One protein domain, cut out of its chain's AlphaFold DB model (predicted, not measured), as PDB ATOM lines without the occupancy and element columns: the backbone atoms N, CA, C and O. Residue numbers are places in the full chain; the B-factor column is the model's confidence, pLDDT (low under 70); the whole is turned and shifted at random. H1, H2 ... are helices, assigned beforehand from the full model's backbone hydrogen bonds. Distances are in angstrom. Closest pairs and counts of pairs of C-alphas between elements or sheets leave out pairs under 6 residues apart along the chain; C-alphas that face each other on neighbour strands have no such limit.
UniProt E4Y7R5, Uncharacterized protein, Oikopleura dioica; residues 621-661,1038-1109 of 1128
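What this domain is: This is residues 621 to 661 and 1038 to 1109 of the 1128 residues of an uncharacterized protein of Oikopleura dioica (UniProt E4Y7R5). Picture a long helical hairpin, H3 and H4, with the shorter H2 packed along H3 and the tiny H1 packed on H2. H4 is the longest helix, and its last turns run past the rest, so that residues 1102 to 1109 stick out at one end while the turn at residues 1063 to 1068 sticks out at the other. Residues 621 to 638, with no named element, form a loop that folds back to lead into H1. The printed part has 113 residues with four named helices, H1 to H4 in chain order, and no named strand; its class is all helix. The whole is loose, with a radius of gyration of the C-alphas of 17.1 A and spans of 65 by 27 by 22 A.

How they stand to each other: Start with H4, residues 1070 to 1107, and H3, residues 1042 to 1062. They form a hairpin: they touch, through residues 1073 to 1091 alone on H4, and run opposite ways at a shallow tilt of 28 degrees. Their closest C-alphas, those of Ala 1051 and Leu 1080, are 5.7 A apart. H3 is the hub, touching three helices. With residues 1046 to 1054 alone it touches H2, residues 652 to 661, opposite ways at a shallow tilt of 30 degrees; look at the closest C-alphas, those of Leu 661 and Ala 1050, 6.9 A apart. H1, residues 639 to 642, touches H2, with the closest C-alphas, those of Glu 640 and Lys 658, 4.7 A apart. H1 only just touches H3, through residues 1046 to 1050 alone on H3, with 3 pairs of C-alphas within 8 A; the closest are those of Pro 639 and Tyr 1047, 5.5 A apart. H2 and H4 are close but not clearly touching, the C-alphas of Val 654 and Leu 1076 being the closest at 7.9 A. In H2, H3 and H4 every O i to N i+4 pair is within hydrogen-bond range; H1 is too short for such a pair.

Where its parts are: Find C-alpha 1070 at (182.017, 234.618, 187.093); from there H4 runs 55.3 A to C-alpha 1107 at (188.144, 179.695, 184.718). H3 covers 30.6 A and H2 14.2 A. H1 begins at C-alpha 639, at (188.571, 214.395, 196.779), and is 4.9 A long.

The domain as a whole: The C-alphas farthest apart, those of Phe 1066 and Lys 1109, are 64.8 A apart. Without the stretches that stand free, the body spans 48 by 24 by 20 A. Residues 662 to 1037 are not printed, and C-alphas 661 and 1038 are 23.4 A apart across this cut. The links H1 to H2 and H3 to H4 are short. The mean pLDDT of the printed part is 81.5; look for values under 70 at residues 646 to 650, 1038 to 1039 and 1099 to 1109.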
ATOM      1  N   ILE A 621     196.953 214.590 194.512       83.38
ATOM      2  CA  ILE A 621     197.160 215.609 195.554       83.38
ATOM      3  C   ILE A 621     197.463 216.973 194.940       83.38
ATOM      4  O   ILE A 621     197.020 217.987 195.464       83.38
ATOM      5  N   GLU A 622     198.175 217.042 193.819       84.69
ATOM      6  CA  GLU A 622     198.451 218.279 193.086       84.69
ATOM      7  C   GLU A 622     197.230 218.808 192.311       84.69
ATOM      8  O   GLU A 622     197.285 219.900 191.737       84.69
ATOM      9  N   GLY A 623     196.094 218.105 192.341       87.00
ATOM     10  CA  GLY A 623     194.892 218.458 191.583       87.00
ATOM     11  C   GLY A 623     195.082 218.294 190.071       87.00
ATOM     12  O   GLY A 623     194.425 218.982 189.276       87.00
ATOM     13  N   ARG A 624     196.023 217.430 189.675       90.69
ATOM     14  CA  ARG A 624     196.280 216.973 188.310       90.69
ATOM     15  C   ARG A 624     195.615 215.622 188.094       90.69
ATOM     16  O   ARG A 624     195.510 214.795 188.992       90.69
ATOM     17  N   ILE A 625     195.137 215.407 186.880       91.25
ATOM     18  CA  ILE A 625     194.548 214.131 186.492       91.25
ATOM     19  C   ILE A 625     195.711 213.193 186.144       91.25
ATOM     20  O   ILE A 625     196.479 213.548 185.249       91.25
ATOM     21  N   PRO A 626     195.849 212.026 186.799       90.94
ATOM     22  CA  PRO A 626     196.898 211.070 186.461       90.94
ATOM     23  C   PRO A 626     196.816 210.637 185.001       90.94
ATOM     24  O   PRO A 626     195.720 210.416 184.469       90.94
ATOM     25  N   ILE A 627     197.970 210.488 184.360       86.31
ATOM     26  CA  ILE A 627     198.076 209.984 182.987       86.31
ATOM     27  C   ILE A 627     197.919 208.455 183.013       86.31
ATOM     28  O   ILE A 627     198.442 207.798 183.907       86.31
ATOM     29  N   GLY A 628     197.174 207.892 182.056       85.06
ATOM     30  CA  GLY A 628     196.952 206.442 181.959       85.06
ATOM     31  C   GLY A 628     195.842 205.870 182.864       85.06
ATOM     32  O   GLY A 628     195.113 206.624 183.528       85.06
ATOM     33  N   PRO A 629     195.629 204.544 182.839       84.94
ATOM     34  CA  PRO A 629     194.633 203.866 183.668       84.94
ATOM     35  C   PRO A 629     195.031 203.870 185.151       84.94
ATOM     36  O   PRO A 629     196.210 203.845 185.495       84.94
ATOM     37  N   LEU A 630     194.038 203.885 186.046       90.81
ATOM     38  CA  LEU A 630     194.307 203.767 187.479       90.81
ATOM     39  C   LEU A 630     194.598 202.302 187.849       90.81
ATOM     40  O   LEU A 630     193.848 201.421 187.419       90.81
ATOM     41  N   PRO A 631     195.620 202.028 188.676       85.56
ATOM     42  CA  PRO A 631     195.925 200.672 189.118       85.56
ATOM     43  C   PRO A 631     194.768 200.080 189.946       85.56
ATOM     44  O   PRO A 631     194.188 200.797 190.767       85.56
ATOM     45  N   PRO A 632     194.445 198.781 189.793       76.81
ATOM     46  CA  PRO A 632     193.270 198.160 190.417       76.81
ATOM     47  C   PRO A 632     193.319 198.161 191.950       76.81
ATOM     48  O   PRO A 632     192.283 198.310 192.591       76.81
ATOM     49  N   ASN A 633     194.521 198.073 192.528       79.69
ATOM     50  CA  ASN A 633     194.743 197.983 193.975       79.69
ATOM     51  C   ASN A 633     195.128 199.331 194.616       79.69
ATOM     52  O   ASN A 633     195.515 199.382 195.784       79.69
ATOM     53  N   LEU A 634     195.077 200.435 193.859       85.00
ATOM     54  CA  LEU A 634     195.473 201.746 194.360       85.00
ATOM     55  C   LEU A 634     194.301 202.447 195.052       85.00
ATOM     56  O   LEU A 634     193.382 202.917 194.383       85.00
ATOM     57  N   GLU A 635     194.380 202.602 196.374       84.81
ATOM     58  CA  GLU A 635     193.502 203.527 197.098       84.81
ATOM     59  C   GLU A 635     193.908 204.977 196.795       84.81
ATOM     60  O   GLU A 635     195.071 205.371 197.001       84.81
ATOM     61  N   LEU A 636     192.955 205.758 196.271       89.00
ATOM     62  CA  LEU A 636     193.175 207.159 195.936       89.00
ATOM     63  C   LEU A 636     193.046 208.083 197.159       89.00
ATOM     64  O   LEU A 636     192.205 207.850 198.030       89.00
ATOM     65  N   PRO A 637     193.799 209.198 197.187       90.12
ATOM     66  CA  PRO A 637     193.577 210.288 198.137       90.12
ATOM     67  C   PRO A 637     192.149 210.824 198.049       90.12
ATOM     68  O   PRO A 637     191.554 210.818 196.970       90.12
ATOM     69  N   GLY A 638     191.610 211.329 199.159       89.38
ATOM     70  CA  GLY A 638     190.262 211.888 199.189       89.38
ATOM     71  C   GLY A 638     190.081 213.087 198.240       89.38
ATOM     72  O   GLY A 638     191.039 213.816 197.957       89.38
ATOM     73  N   PRO A 639     188.857 213.314 197.724       93.75
ATOM     74  CA  PRO A 639     188.571 214.395 196.779       93.75
ATOM     75  C   PRO A 639     188.860 215.794 197.344       93.75
ATOM     76  O   PRO A 639     189.123 216.723 196.584       93.75
ATOM     77  N   GLU A 640     188.849 215.962 198.666       91.50
ATOM     78  CA  GLU A 640     189.192 217.209 199.350       91.50
ATOM     79  C   GLU A 640     190.640 217.662 199.108       91.50
ATOM     80  O   GLU A 640     190.899 218.867 199.091       91.50
ATOM     81  N   LEU A 641     191.561 216.721 198.870       88.75
ATOM     82  CA  LEU A 641     192.960 217.007 198.530       88.75
ATOM     83  C   LEU A 641     193.124 217.350 197.043       88.75
ATOM     84  O   LEU A 641     193.981 218.158 196.677       88.75
ATOM     85  N   PHE A 642     192.277 216.757 196.200       93.44
ATOM     86  CA  PHE A 642     192.286 216.934 194.751       93.44
ATOM     87  C   PHE A 642     191.699 218.281 194.308       93.44
ATOM     88  O   PHE A 642     192.198 218.913 193.374       93.44
ATOM     89  N   ILE A 643     190.651 218.751 194.985       90.88
ATOM     90  CA  ILE A 643     190.033 220.052 194.710       90.88
ATOM     91  C   ILE A 643     191.014 221.160 195.126       90.88
ATOM     92  O   ILE A 643     191.443 221.226 196.279       90.88
ATOM     93  N   LYS A 644     191.384 222.062 194.212       85.44
ATOM     94  CA  LYS A 644     192.349 223.138 194.506       85.44
ATOM     95  C   LYS A 644     191.672 224.451 194.873       85.44
ATOM     96  O   LYS A 644     190.641 224.813 194.311       85.44
ATOM     97  N   ASP A 645     192.285 225.144 195.830       78.31
ATOM     98  CA  ASP A 645     191.857 226.470 196.268       78.31
ATOM     99  C   ASP A 645     192.232 227.525 195.230       78.31
ATOM    100  O   ASP A 645     193.283 227.443 194.591       78.31
ATOM    101  N   LEU A 646     191.378 228.539 195.088       68.62
ATOM    102  CA  LEU A 646     191.735 229.746 194.352       68.62
ATOM    103  C   LEU A 646     192.735 230.565 195.175       68.62
ATOM    104  O   LEU A 646     192.524 230.737 196.379       68.62
ATOM    105  N   PRO A 647     193.789 231.123 194.563       64.50
ATOM    106  CA  PRO A 647     194.625 232.095 195.250       64.50
ATOM    107  C   PRO A 647     193.785 233.331 195.631       64.50
ATOM    108  O   PRO A 647     193.179 233.963 194.771       64.50
ATOM    109  N   GLY A 648     193.731 233.677 196.925       61.06
ATOM    110  CA  GLY A 648     193.081 234.898 197.438       61.06
ATOM    111  C   GLY A 648     191.940 234.676 198.448       61.06
ATOM    112  O   GLY A 648     191.694 233.569 198.915       61.06
ATOM    113  N   ARG A 649     191.207 235.749 198.803       56.19
ATOM    114  CA  ARG A 649     190.080 235.749 199.780       56.19
ATOM    115  C   ARG A 649     188.827 234.973 199.313       56.19
ATOM    116  O   ARG A 649     187.776 235.047 199.946       56.19
ATOM    117  N   VAL A 650     188.931 234.230 198.214       56.28
ATOM    118  CA  VAL A 650     187.821 233.626 197.457       56.28
ATOM    119  C   VAL A 650     187.580 232.147 197.833       56.28
ATOM    120  O   VAL A 650     186.700 231.481 197.301       56.28
ATOM    121  N   THR A 651     188.296 231.617 198.828       70.75
ATOM    122  CA  THR A 651     188.333 230.180 199.165       70.75
ATOM    123  C   THR A 651     187.152 229.640 199.978       70.75
ATOM    124  O   THR A 651     187.070 228.435 200.193       70.75
ATOM    125  N   ARG A 652     186.201 230.470 200.432       78.25
ATOM    126  CA  ARG A 652     185.156 230.019 201.380       78.25
ATOM    127  C   ARG A 652     184.227 228.924 200.831       78.25
ATOM    128  O   ARG A 652     183.913 228.001 201.576       78.25
ATOM    129  N   CYS A 653     183.795 228.999 199.568       82.12
ATOM    130  CA  CYS A 653     182.899 227.985 198.988       82.12
ATOM    131  C   CYS A 653     183.615 226.641 198.790       82.12
ATOM    132  O   CYS A 653     183.122 225.606 199.229       82.12
ATOM    133  N   VAL A 654     184.826 226.671 198.226       85.00
ATOM    134  CA  VAL A 654     185.665 225.483 198.029       85.00
ATOM    135  C   VAL A 654     186.038 224.849 199.372       85.00
ATOM    136  O   VAL A 654     185.898 223.640 199.533       85.00
ATOM    137  N   ASN A 655     186.404 225.655 200.372       84.69
ATOM    138  CA  ASN A 655     186.702 225.171 201.721       84.69
ATOM    139  C   ASN A 655     185.482 224.547 202.407       84.69
ATOM    140  O   ASN A 655     185.638 223.547 203.099       84.69
ATOM    141  N   SER A 656     184.277 225.085 202.188       85.81
ATOM    142  CA  SER A 656     183.026 224.496 202.689       85.81
ATOM    143  C   SER A 656     182.762 223.118 202.071       85.81
ATOM    144  O   SER A 656     182.430 222.165 202.782       85.81
ATOM    145  N   ILE A 657     182.978 222.975 200.756       88.06
ATOM    146  CA  ILE A 657     182.878 221.681 200.066       88.06
ATOM    147  C   ILE A 657     183.922 220.705 200.628       88.06
ATOM    148  O   ILE A 657     183.564 219.601 201.034       88.06
ATOM    149  N   LYS A 658     185.189 221.125 200.751       87.31
ATOM    150  CA  LYS A 658     186.273 220.310 201.327       87.31
ATOM    151  C   LYS A 658     185.993 219.874 202.761       87.31
ATOM    152  O   LYS A 658     186.160 218.701 203.075       87.31
ATOM    153  N   SER A 659     185.516 220.772 203.624       83.62
ATOM    154  CA  SER A 659     185.204 220.435 205.018       83.62
ATOM    155  C   SER A 659     184.058 219.432 205.127       83.62
ATOM    156  O   SER A 659     184.086 218.541 205.973       83.62
ATOM    157  N   LYS A 660     183.053 219.541 204.248       84.75
ATOM    158  CA  LYS A 660     181.946 218.578 204.189       84.75
ATOM    159  C   LYS A 660     182.396 217.213 203.650       84.75
ATOM    160  O   LYS A 660     181.825 216.205 204.055       84.75
ATOM    161  N   LEU A 661     183.400 217.177 202.769       84.00
ATOM    162  CA  LEU A 661     183.993 215.940 202.243       84.00
ATOM    163  C   LEU A 661     184.936 215.256 203.249       84.00
ATOM    164  O   LEU A 661     184.895 214.033 203.366       84.00
ATOM    165  N   ALA A1038     180.484 193.640 193.048       57.72
ATOM    166  CA  ALA A1038     181.461 194.146 194.000       57.72
ATOM    167  C   ALA A1038     180.977 195.536 194.465       57.72
ATOM    168  O   ALA A1038     180.670 196.378 193.605       57.72
ATOM    169  N   PRO A1039     180.850 195.789 195.783       64.06
ATOM    170  CA  PRO A1039     180.467 197.104 196.269       64.06
ATOM    171  C   PRO A1039     181.424 198.132 195.675       64.06
ATOM    172  O   PRO A1039     182.633 197.903 195.606       64.06
ATOM    173  N   THR A1040     180.867 199.245 195.190       74.50
ATOM    174  CA  THR A1040     181.680 200.325 194.628       74.50
ATOM    175  C   THR A1040     182.705 200.750 195.685       74.50
ATOM    176  O   THR A1040     182.287 201.069 196.804       74.50
ATOM    177  N   PRO A1041     184.012 200.744 195.370       81.31
ATOM    178  CA  PRO A1041     185.055 201.137 196.306       81.31
ATOM    179  C   PRO A1041     184.780 202.486 196.981       81.31
ATOM    180  O   PRO A1041     184.170 203.395 196.405       81.31
ATOM    181  N   SER A1042     185.227 202.613 198.235       83.94
ATOM    182  CA  SER A1042     184.957 203.792 199.069       83.94
ATOM    183  C   SER A1042     185.457 205.088 198.422       83.94
ATOM    184  O   SER A1042     184.782 206.117 198.487       83.94
ATOM    185  N   ASP A1043     186.616 205.044 197.761       87.94
ATOM    186  CA  ASP A1043     187.189 206.180 197.042       87.94
ATOM    187  C   ASP A1043     186.299 206.624 195.869       87.94
ATOM    188  O   ASP A1043     185.946 207.804 195.789       87.94
ATOM    189  N   THR A1044     185.813 205.697 195.040       87.94
ATOM    190  CA  THR A1044     184.846 205.980 193.968       87.94
ATOM    191  C   THR A1044     183.593 206.679 194.493       87.94
ATOM    192  O   THR A1044     183.118 207.646 193.888       87.94
ATOM    193  N   TRP A1045     183.071 206.256 195.647       86.12
ATOM    194  CA  TRP A1045     181.898 206.895 196.249       86.12
ATOM    195  C   TRP A1045     182.188 208.325 196.729       86.12
ATOM    196  O   TRP A1045     181.401 209.239 196.468       86.12
ATOM    197  N   LYS A1046     183.348 208.549 197.360       88.88
ATOM    198  CA  LYS A1046     183.783 209.882 197.809       88.88
ATOM    199  C   LYS A1046     183.910 210.862 196.640       88.88
ATOM    200  O   LYS A1046     183.382 211.970 196.723       88.88
ATOM    201  N   TYR A1047     184.537 210.456 195.533       93.75
ATOM    202  CA  TYR A1047     184.679 211.314 194.348       93.75
ATOM    203  C   TYR A1047     183.333 211.614 193.671       93.75
ATOM    204  O   TYR A1047     183.084 212.757 193.285       93.75
ATOM    205  N   ARG A1048     182.415 210.639 193.596       87.94
ATOM    206  CA  ARG A1048     181.049 210.878 193.088       87.94
ATOM    207  C   ARG A1048     180.280 211.871 193.952       87.94
ATOM    208  O   ARG A1048     179.611 212.758 193.421       87.94
ATOM    209  N   ARG A1049     180.394 211.748 195.275       87.50
ATOM    210  CA  ARG A1049     179.802 212.701 196.218       87.50
ATOM    211  C   ARG A1049     180.378 214.103 196.026       87.50
ATOM    212  O   ARG A1049     179.610 215.056 195.981       87.50
ATOM    213  N   ALA A1050     181.694 214.223 195.855       93.00
ATOM    214  CA  ALA A1050     182.340 215.502 195.572       93.00
ATOM    215  C   ALA A1050     181.830 216.140 194.272       93.00
ATOM    216  O   ALA A1050     181.499 217.322 194.276       93.00
ATOM    217  N   ALA A1051     181.697 215.363 193.190       92.25
ATOM    218  CA  ALA A1051     181.140 215.854 191.929       92.25
ATOM    219  C   ALA A1051     179.712 216.391 192.112       92.25
ATOM    220  O   ALA A1051     179.416 217.497 191.669       92.25
ATOM    221  N   ARG A1052     178.855 215.642 192.820       87.88
ATOM    222  CA  ARG A1052     177.476 216.059 193.110       87.88
ATOM    223  C   ARG A1052     177.433 217.349 193.928       87.88
ATOM    224  O   ARG A1052     176.742 218.277 193.544       87.88
ATOM    225  N   MET A1053     178.223 217.432 194.996       92.25
ATOM    226  CA  MET A1053     178.293 218.627 195.842       92.25
ATOM    227  C   MET A1053     178.781 219.868 195.086       92.25
ATOM    228  O   MET A1053     178.299 220.967 195.343       92.25
ATOM    229  N   ILE A1054     179.745 219.712 194.171       93.06
ATOM    230  CA  ILE A1054     180.208 220.824 193.333       93.06
ATOM    231  C   ILE A1054     179.111 221.241 192.344       93.06
ATOM    232  O   ILE A1054     178.910 222.436 192.158       93.06
ATOM    233  N   ALA A1055     178.405 220.285 191.730       89.81
ATOM    234  CA  ALA A1055     177.300 220.568 190.813       89.81
ATOM    235  C   ALA A1055     176.141 221.294 191.517       89.81
ATOM    236  O   ALA A1055     175.737 222.358 191.065       89.81
ATOM    237  N   GLU A1056     175.705 220.804 192.682       89.19
ATOM    238  CA  GLU A1056     174.677 221.450 193.512       89.19
ATOM    239  C   GLU A1056     175.067 222.887 193.895       89.19
ATOM    240  O   GLU A1056     174.234 223.793 193.860       89.19
ATOM    241  N   GLU A1057     176.342 223.129 194.227       91.38
ATOM    242  CA  GLU A1057     176.822 224.484 194.518       91.38
ATOM    243  C   GLU A1057     176.811 225.368 193.259       91.38
ATOM    244  O   GLU A1057     176.458 226.541 193.361       91.38
ATOM    245  N   ILE A1058     177.164 224.840 192.078       91.19
ATOM    246  CA  ILE A1058     177.079 225.573 190.800       91.19
ATOM    247  C   ILE A1058     175.631 225.973 190.520       91.19
ATOM    248  O   ILE A1058     175.381 227.158 190.305       91.19
ATOM    249  N   ASP A1059     174.693 225.029 190.587       87.44
ATOM    250  CA  ASP A1059     173.273 225.271 190.310       87.44
ATOM    251  C   ASP A1059     172.693 226.291 191.293       87.44
ATOM    252  O   ASP A1059     172.056 227.269 190.897       87.44
ATOM    253  N   HIS A1060     173.019 226.149 192.583       88.56
ATOM    254  CA  HIS A1060     172.662 227.139 193.593       88.56
ATOM    255  C   HIS A1060     173.207 228.529 193.243       88.56
ATOM    256  O   HIS A1060     172.531 229.522 193.497       88.56
ATOM    257  N   LYS A1061     174.440 228.660 192.731       85.81
ATOM    258  CA  LYS A1061     175.003 229.980 192.384       85.81
ATOM    259  C   LYS A1061     174.416 230.569 191.109       85.81
ATOM    260  O   LYS A1061     174.296 231.787 191.048       85.81
ATOM    261  N   VAL A1062     174.064 229.741 190.127       86.50
ATOM    262  CA  VAL A1062     173.425 230.187 188.878       86.50
ATOM    263  C   VAL A1062     172.042 230.780 189.153       86.50
ATOM    264  O   VAL A1062     171.675 231.766 188.527       86.50
ATOM    265  N   ASN A1063     171.322 230.242 190.139       85.94
ATOM    266  CA  ASN A1063     169.966 230.676 190.483       85.94
ATOM    267  C   ASN A1063     169.901 231.896 191.428       85.94
ATOM    268  O   ASN A1063     168.810 232.298 191.827       85.94
ATOM    269  N   LEU A1064     171.037 232.485 191.829       85.00
ATOM    270  CA  LEU A1064     171.032 233.677 192.685       85.00
ATOM    271  C   LEU A1064     170.778 234.956 191.858       85.00
ATOM    272  O   LEU A1064     171.411 235.138 190.822       85.00
ATOM    273  N   PRO A1065     169.940 235.894 192.341       74.62
ATOM    274  CA  PRO A1065     169.511 237.080 191.586       74.62
ATOM    275  C   PRO A1065     170.590 238.167 191.402       74.62
ATOM    276  O   PRO A1065     170.357 239.156 190.713       74.62
ATOM    277  N   PHE A1066     171.773 238.016 192.005       73.25
ATOM    278  CA  PHE A1066     172.879 238.971 191.885       73.25
ATOM    279  C   PHE A1066     173.950 238.442 190.932       73.25
ATOM    280  O   PHE A1066     174.231 237.247 190.957       73.25
ATOM    281  N   ASN A1067     174.593 239.340 190.168       72.50
ATOM    282  CA  ASN A1067     175.748 239.057 189.302       72.50
ATOM    283  C   ASN A1067     176.859 238.354 190.101       72.50
ATOM    284  O   ASN A1067     177.731 238.986 190.705       72.50
ATOM    285  N   TYR A1068     176.782 237.027 190.165       74.88
ATOM    286  CA  TYR A1068     177.729 236.220 190.904       74.88
ATOM    287  C   TYR A1068     179.073 236.263 190.183       74.88
ATOM    288  O   TYR A1068     179.140 236.257 188.954       74.88
ATOM    289  N   ASP A1069     180.144 236.305 190.968       83.56
ATOM    290  CA  ASP A1069     181.523 236.347 190.493       83.56
ATOM    291  C   ASP A1069     181.788 235.203 189.492       83.56
ATOM    292  O   ASP A1069     181.888 234.025 189.861       83.56
ATOM    293  N   GLN A1070     181.865 235.559 188.206       85.81
ATOM    294  CA  GLN A1070     182.017 234.618 187.093       85.81
ATOM    295  C   GLN A1070     183.305 233.795 187.218       85.81
ATOM    296  O   GLN A1070     183.344 232.636 186.793       85.81
ATOM    297  N   GLU A1071     184.345 234.329 187.869       83.75
ATOM    298  CA  GLU A1071     185.587 233.593 188.109       83.75
ATOM    299  C   GLU A1071     185.384 232.431 189.089       83.75
ATOM    300  O   GLU A1071     185.944 231.345 188.901       83.75
ATOM    301  N   ARG A1072     184.524 232.600 190.103       83.62
ATOM    302  CA  ARG A1072     184.180 231.524 191.052       83.62
ATOM    303  C   ARG A1072     183.407 230.413 190.377       83.62
ATOM    304  O   ARG A1072     183.711 229.239 190.596       83.62
ATOM    305  N   LEU A1073     182.432 230.779 189.549       88.38
ATOM    306  CA  LEU A1073     181.647 229.811 188.793       88.38
ATOM    307  C   LEU A1073     182.550 229.033 187.825       88.38
ATOM    308  O   LEU A1073     182.479 227.806 187.763       88.38
ATOM    309  N   LYS A1074     183.466 229.729 187.135       88.94
ATOM    310  CA  LYS A1074     184.481 229.114 186.269       88.94
ATOM    311  C   LYS A1074     185.366 228.135 187.044       88.94
ATOM    312  O   LYS A1074     185.607 227.029 186.569       88.94
ATOM    313  N   CYS A1075     185.801 228.488 188.252       86.88
ATOM    314  CA  CYS A1075     186.600 227.599 189.095       86.88
ATOM    315  C   CYS A1075     185.837 226.346 189.550       86.88
ATOM    316  O   CYS A1075     186.373 225.238 189.479       86.88
ATOM    317  N   LEU A1076     184.585 226.496 189.994       90.56
ATOM    318  CA  LEU A1076     183.744 225.355 190.361       90.56
ATOM    319  C   LEU A1076     183.529 224.433 189.156       90.56
ATOM    320  O   LEU A1076     183.693 223.223 189.292       90.56
ATOM    321  N   LYS A1077     183.280 224.992 187.964       92.50
ATOM    322  CA  LYS A1077     183.184 224.229 186.709       92.50
ATOM    323  C   LYS A1077     184.482 223.476 186.393       92.50
ATOM    324  O   LYS A1077     184.429 222.291 186.079       92.50
ATOM    325  N   ILE A1078     185.652 224.109 186.540       91.25
ATOM    326  CA  ILE A1078     186.957 223.445 186.342       91.25
ATOM    327  C   ILE A1078     187.142 222.288 187.334       91.25
ATOM    328  O   ILE A1078     187.532 221.192 186.932       91.25
ATOM    329  N   ASN A1079     186.851 222.500 188.621       93.00
ATOM    330  CA  ASN A1079     186.944 221.442 189.627       93.00
ATOM    331  C   ASN A1079     185.935 220.312 189.364       93.00
ATOM    332  O   ASN A1079     186.303 219.147 189.483       93.00
ATOM    333  N   LEU A1080     184.707 220.626 188.933       94.44
ATOM    334  CA  LEU A1080     183.711 219.629 188.535       94.44
ATOM    335  C   LEU A1080     184.212 218.775 187.371       94.44
ATOM    336  O   LEU A1080     184.112 217.550 187.436       94.44
ATOM    337  N   ILE A1081     184.787 219.396 186.336       92.25
ATOM    338  CA  ILE A1081     185.376 218.687 185.191       92.25
ATOM    339  C   ILE A1081     186.476 217.746 185.682       92.25
ATOM    340  O   ILE A1081     186.432 216.550 185.400       92.25
ATOM    341  N   LYS A1082     187.424 218.255 186.475       93.38
ATOM    342  CA  LYS A1082     188.535 217.458 187.006       93.38
ATOM    343  C   LYS A1082     188.051 216.266 187.839       93.38
ATOM    344  O   LYS A1082     188.479 215.140 187.596       93.38
ATOM    345  N   VAL A1083     187.140 216.496 188.788       93.38
ATOM    346  CA  VAL A1083     186.588 215.444 189.661       93.38
ATOM    347  C   VAL A1083     185.808 214.428 188.827       93.38
ATOM    348  O   VAL A1083     185.937 213.226 189.043       93.38
ATOM    349  N   SER A1084     185.069 214.883 187.814       90.19
ATOM    350  CA  SER A1084     184.343 214.006 186.890       90.19
ATOM    351  C   SER A1084     185.280 213.123 186.064       90.19
ATOM    352  O   SER A1084     184.960 211.959 185.831       90.19
ATOM    353  N   VAL A1085     186.450 213.624 185.647       91.06
ATOM    354  CA  VAL A1085     187.455 212.796 184.960       91.06
ATOM    355  C   VAL A1085     188.012 211.719 185.893       91.06
ATOM    356  O   VAL A1085     188.123 210.564 185.479       91.06
ATOM    357  N   ILE A1086     188.285 212.044 187.160       94.12
ATOM    358  CA  ILE A1086     188.690 211.033 188.149       94.12
ATOM    359  C   ILE A1086     187.580 209.994 188.363       94.12
ATOM    360  O   ILE A1086     187.863 208.801 188.320       94.12
ATOM    361  N   CYS A1087     186.314 210.411 188.487       89.25
ATOM    362  CA  CYS A1087     185.171 209.492 188.564       89.25
ATOM    363  C   CYS A1087     185.106 208.521 187.374       89.25
ATOM    364  O   CYS A1087     184.783 207.350 187.568       89.25
ATOM    365  N   LYS A1088     185.416 208.982 186.152       83.56
ATOM    366  CA  LYS A1088     185.473 208.122 184.956       83.56
ATOM    367  C   LYS A1088     186.607 207.104 185.049       83.56
ATOM    368  O   LYS A1088     186.380 205.926 184.794       83.56
ATOM    369  N   LYS A1089     187.807 207.540 185.445       91.38
ATOM    370  CA  LYS A1089     188.964 206.648 185.615       91.38
ATOM    371  C   LYS A1089     188.724 205.600 186.703       91.38
ATOM    372  O   LYS A1089     189.048 204.435 186.503       91.38
ATOM    373  N   LEU A1090     188.112 206.002 187.816       88.94
ATOM    374  CA  LEU A1090     187.693 205.103 188.892       88.94
ATOM    375  C   LEU A1090     186.648 204.097 188.405       88.94
ATOM    376  O   LEU A1090     186.793 202.907 188.645       88.94
ATOM    377  N   TYR A1091     185.646 204.541 187.643       83.19
ATOM    378  CA  TYR A1091     184.663 203.632 187.056       83.19
ATOM    379  C   TYR A1091     185.300 202.614 186.102       83.19
ATOM    380  O   TYR A1091     184.964 201.438 186.179       83.19
ATOM    381  N   ALA A1092     186.237 203.039 185.247       79.25
ATOM    382  CA  ALA A1092     186.964 202.138 184.354       79.25
ATOM    383  C   ALA A1092     187.800 201.107 185.135       79.25
ATOM    384  O   ALA A1092     187.718 199.915 184.844       79.25
ATOM    385  N   ARG A1093     188.532 201.548 186.171       89.88
ATOM    386  CA  ARG A1093     189.260 200.672 187.108       89.88
ATOM    387  C   ARG A1093     188.323 199.642 187.735       89.88
ATOM    388  O   ARG A1093     188.580 198.447 187.653       89.88
ATOM    389  N   ASP A1094     187.227 200.105 188.330       82.56
ATOM    390  CA  ASP A1094     186.270 199.256 189.041       82.56
ATOM    391  C   ASP A1094     185.559 198.290 188.082       82.56
ATOM    392  O   ASP A1094     185.276 197.150 188.442       82.56
ATOM    393  N   SER A1095     185.283 198.724 186.848       73.75
ATOM    394  CA  SER A1095     184.741 197.865 185.798       73.75
ATOM    395  C   SER A1095     185.721 196.762 185.429       73.75
ATOM    396  O   SER A1095     185.338 195.602 185.489       73.75
ATOM    397  N   LYS A1096     186.991 197.096 185.162       77.50
ATOM    398  CA  LYS A1096     188.034 196.107 184.863       77.50
ATOM    399  C   LYS A1096     188.210 195.109 186.010       77.50
ATOM    400  O   LYS A1096     188.222 193.909 185.773       77.50
ATOM    401  N   SER A1097     188.248 195.579 187.259       76.38
ATOM    402  CA  SER A1097     188.321 194.703 188.437       76.38
ATOM    403  C   SER A1097     187.102 193.783 188.578       76.38
ATOM    404  O   SER A1097     187.248 192.651 189.032       76.38
ATOM    405  N   ARG A1098     185.896 194.237 188.201       73.81
ATOM    406  CA  ARG A1098     184.694 193.386 188.167       73.81
ATOM    407  C   ARG A1098     184.764 192.362 187.041       73.81
ATOM    408  O   ARG A1098     184.504 191.195 187.299       73.81
ATOM    409  N   THR A1099     185.140 192.782 185.836       68.00
ATOM    410  CA  THR A1099     185.301 191.893 184.681       68.00
ATOM    411  C   THR A1099     186.328 190.801 184.974       68.00
ATOM    412  O   THR A1099     186.007 189.632 184.810       68.00
ATOM    413  N   ASN A1100     187.499 191.151 185.518       68.38
ATOM    414  CA  ASN A1100     188.524 190.174 185.896       68.38
ATOM    415  C   ASN A1100     187.996 189.168 186.925       68.38
ATOM    416  O   ASN A1100     188.129 187.972 186.721       68.38
ATOM    417  N   LYS A1101     187.290 189.626 187.970       65.75
ATOM    418  CA  LYS A1101     186.664 188.716 188.945       65.75
ATOM    419  C   LYS A1101     185.638 187.773 188.315       65.75
ATOM    420  O   LYS A1101     185.516 186.638 188.757       65.75
ATOM    421  N   ILE A1102     184.873 188.241 187.329       59.19
ATOM    422  CA  ILE A1102     183.904 187.404 186.607       59.19
ATOM    423  C   ILE A1102     184.640 186.346 185.774       59.19
ATOM    424  O   ILE A1102     184.251 185.182 185.820       59.19
ATOM    425  N   ILE A1103     185.709 186.737 185.074       60.16
ATOM    426  CA  ILE A1103     186.548 185.837 184.271       60.16
ATOM    427  C   ILE A1103     187.226 184.787 185.166       60.16
ATOM    428  O   ILE A1103     187.115 183.594 184.896       60.16
ATOM    429  N   ASP A1104     187.837 185.198 186.282       55.22
ATOM    430  CA  ASP A1104     188.501 184.293 187.231       55.22
ATOM    431  C   ASP A1104     187.519 183.250 187.797       55.22
ATOM    432  O   ASP A1104     187.841 182.068 187.920       55.22
ATOM    433  N   LEU A1105     186.273 183.654 188.079       51.34
ATOM    434  CA  LEU A1105     185.208 182.750 188.536       51.34
ATOM    435  C   LEU A1105     184.722 181.771 187.453       51.34
ATOM    436  O   LEU A1105     184.152 180.731 187.796       51.34
ATOM    437  N   GLN A1106     184.909 182.089 186.169       44.41
ATOM    438  CA  GLN A1106     184.584 181.198 185.052       44.41
ATOM    439  C   GLN A1106     185.703 180.179 184.787       44.41
ATOM    440  O   GLN A1106     185.399 179.027 184.478       44.41
ATOM    441  N   ILE A1107     186.974 180.557 184.978       41.47
ATOM    442  CA  ILE A1107     188.144 179.695 184.718       41.47
ATOM    443  C   ILE A1107     188.286 178.572 185.761       41.47
ATOM    444  O   ILE A1107     188.658 177.452 185.421       41.47
ATOM    445  N   VAL A1108     187.911 178.809 187.022       39.97
ATOM    446  CA  VAL A1108     188.066 177.829 188.123       39.97
ATOM    447  C   VAL A1108     187.108 176.615 188.016       39.97
ATOM    448  O   VAL A1108     187.183 175.685 188.814       39.97
ATOM    449  N   LYS A1109     186.214 176.555 187.016       35.44
ATOM    450  CA  LYS A1109     185.160 175.524 186.909       35.44
ATOM    451  C   LYS A1109     185.398 174.367 185.925       35.44
ATOM    452  O   LYS A1109     184.444 173.651 185.628       35.44
TER     453      LYS A1109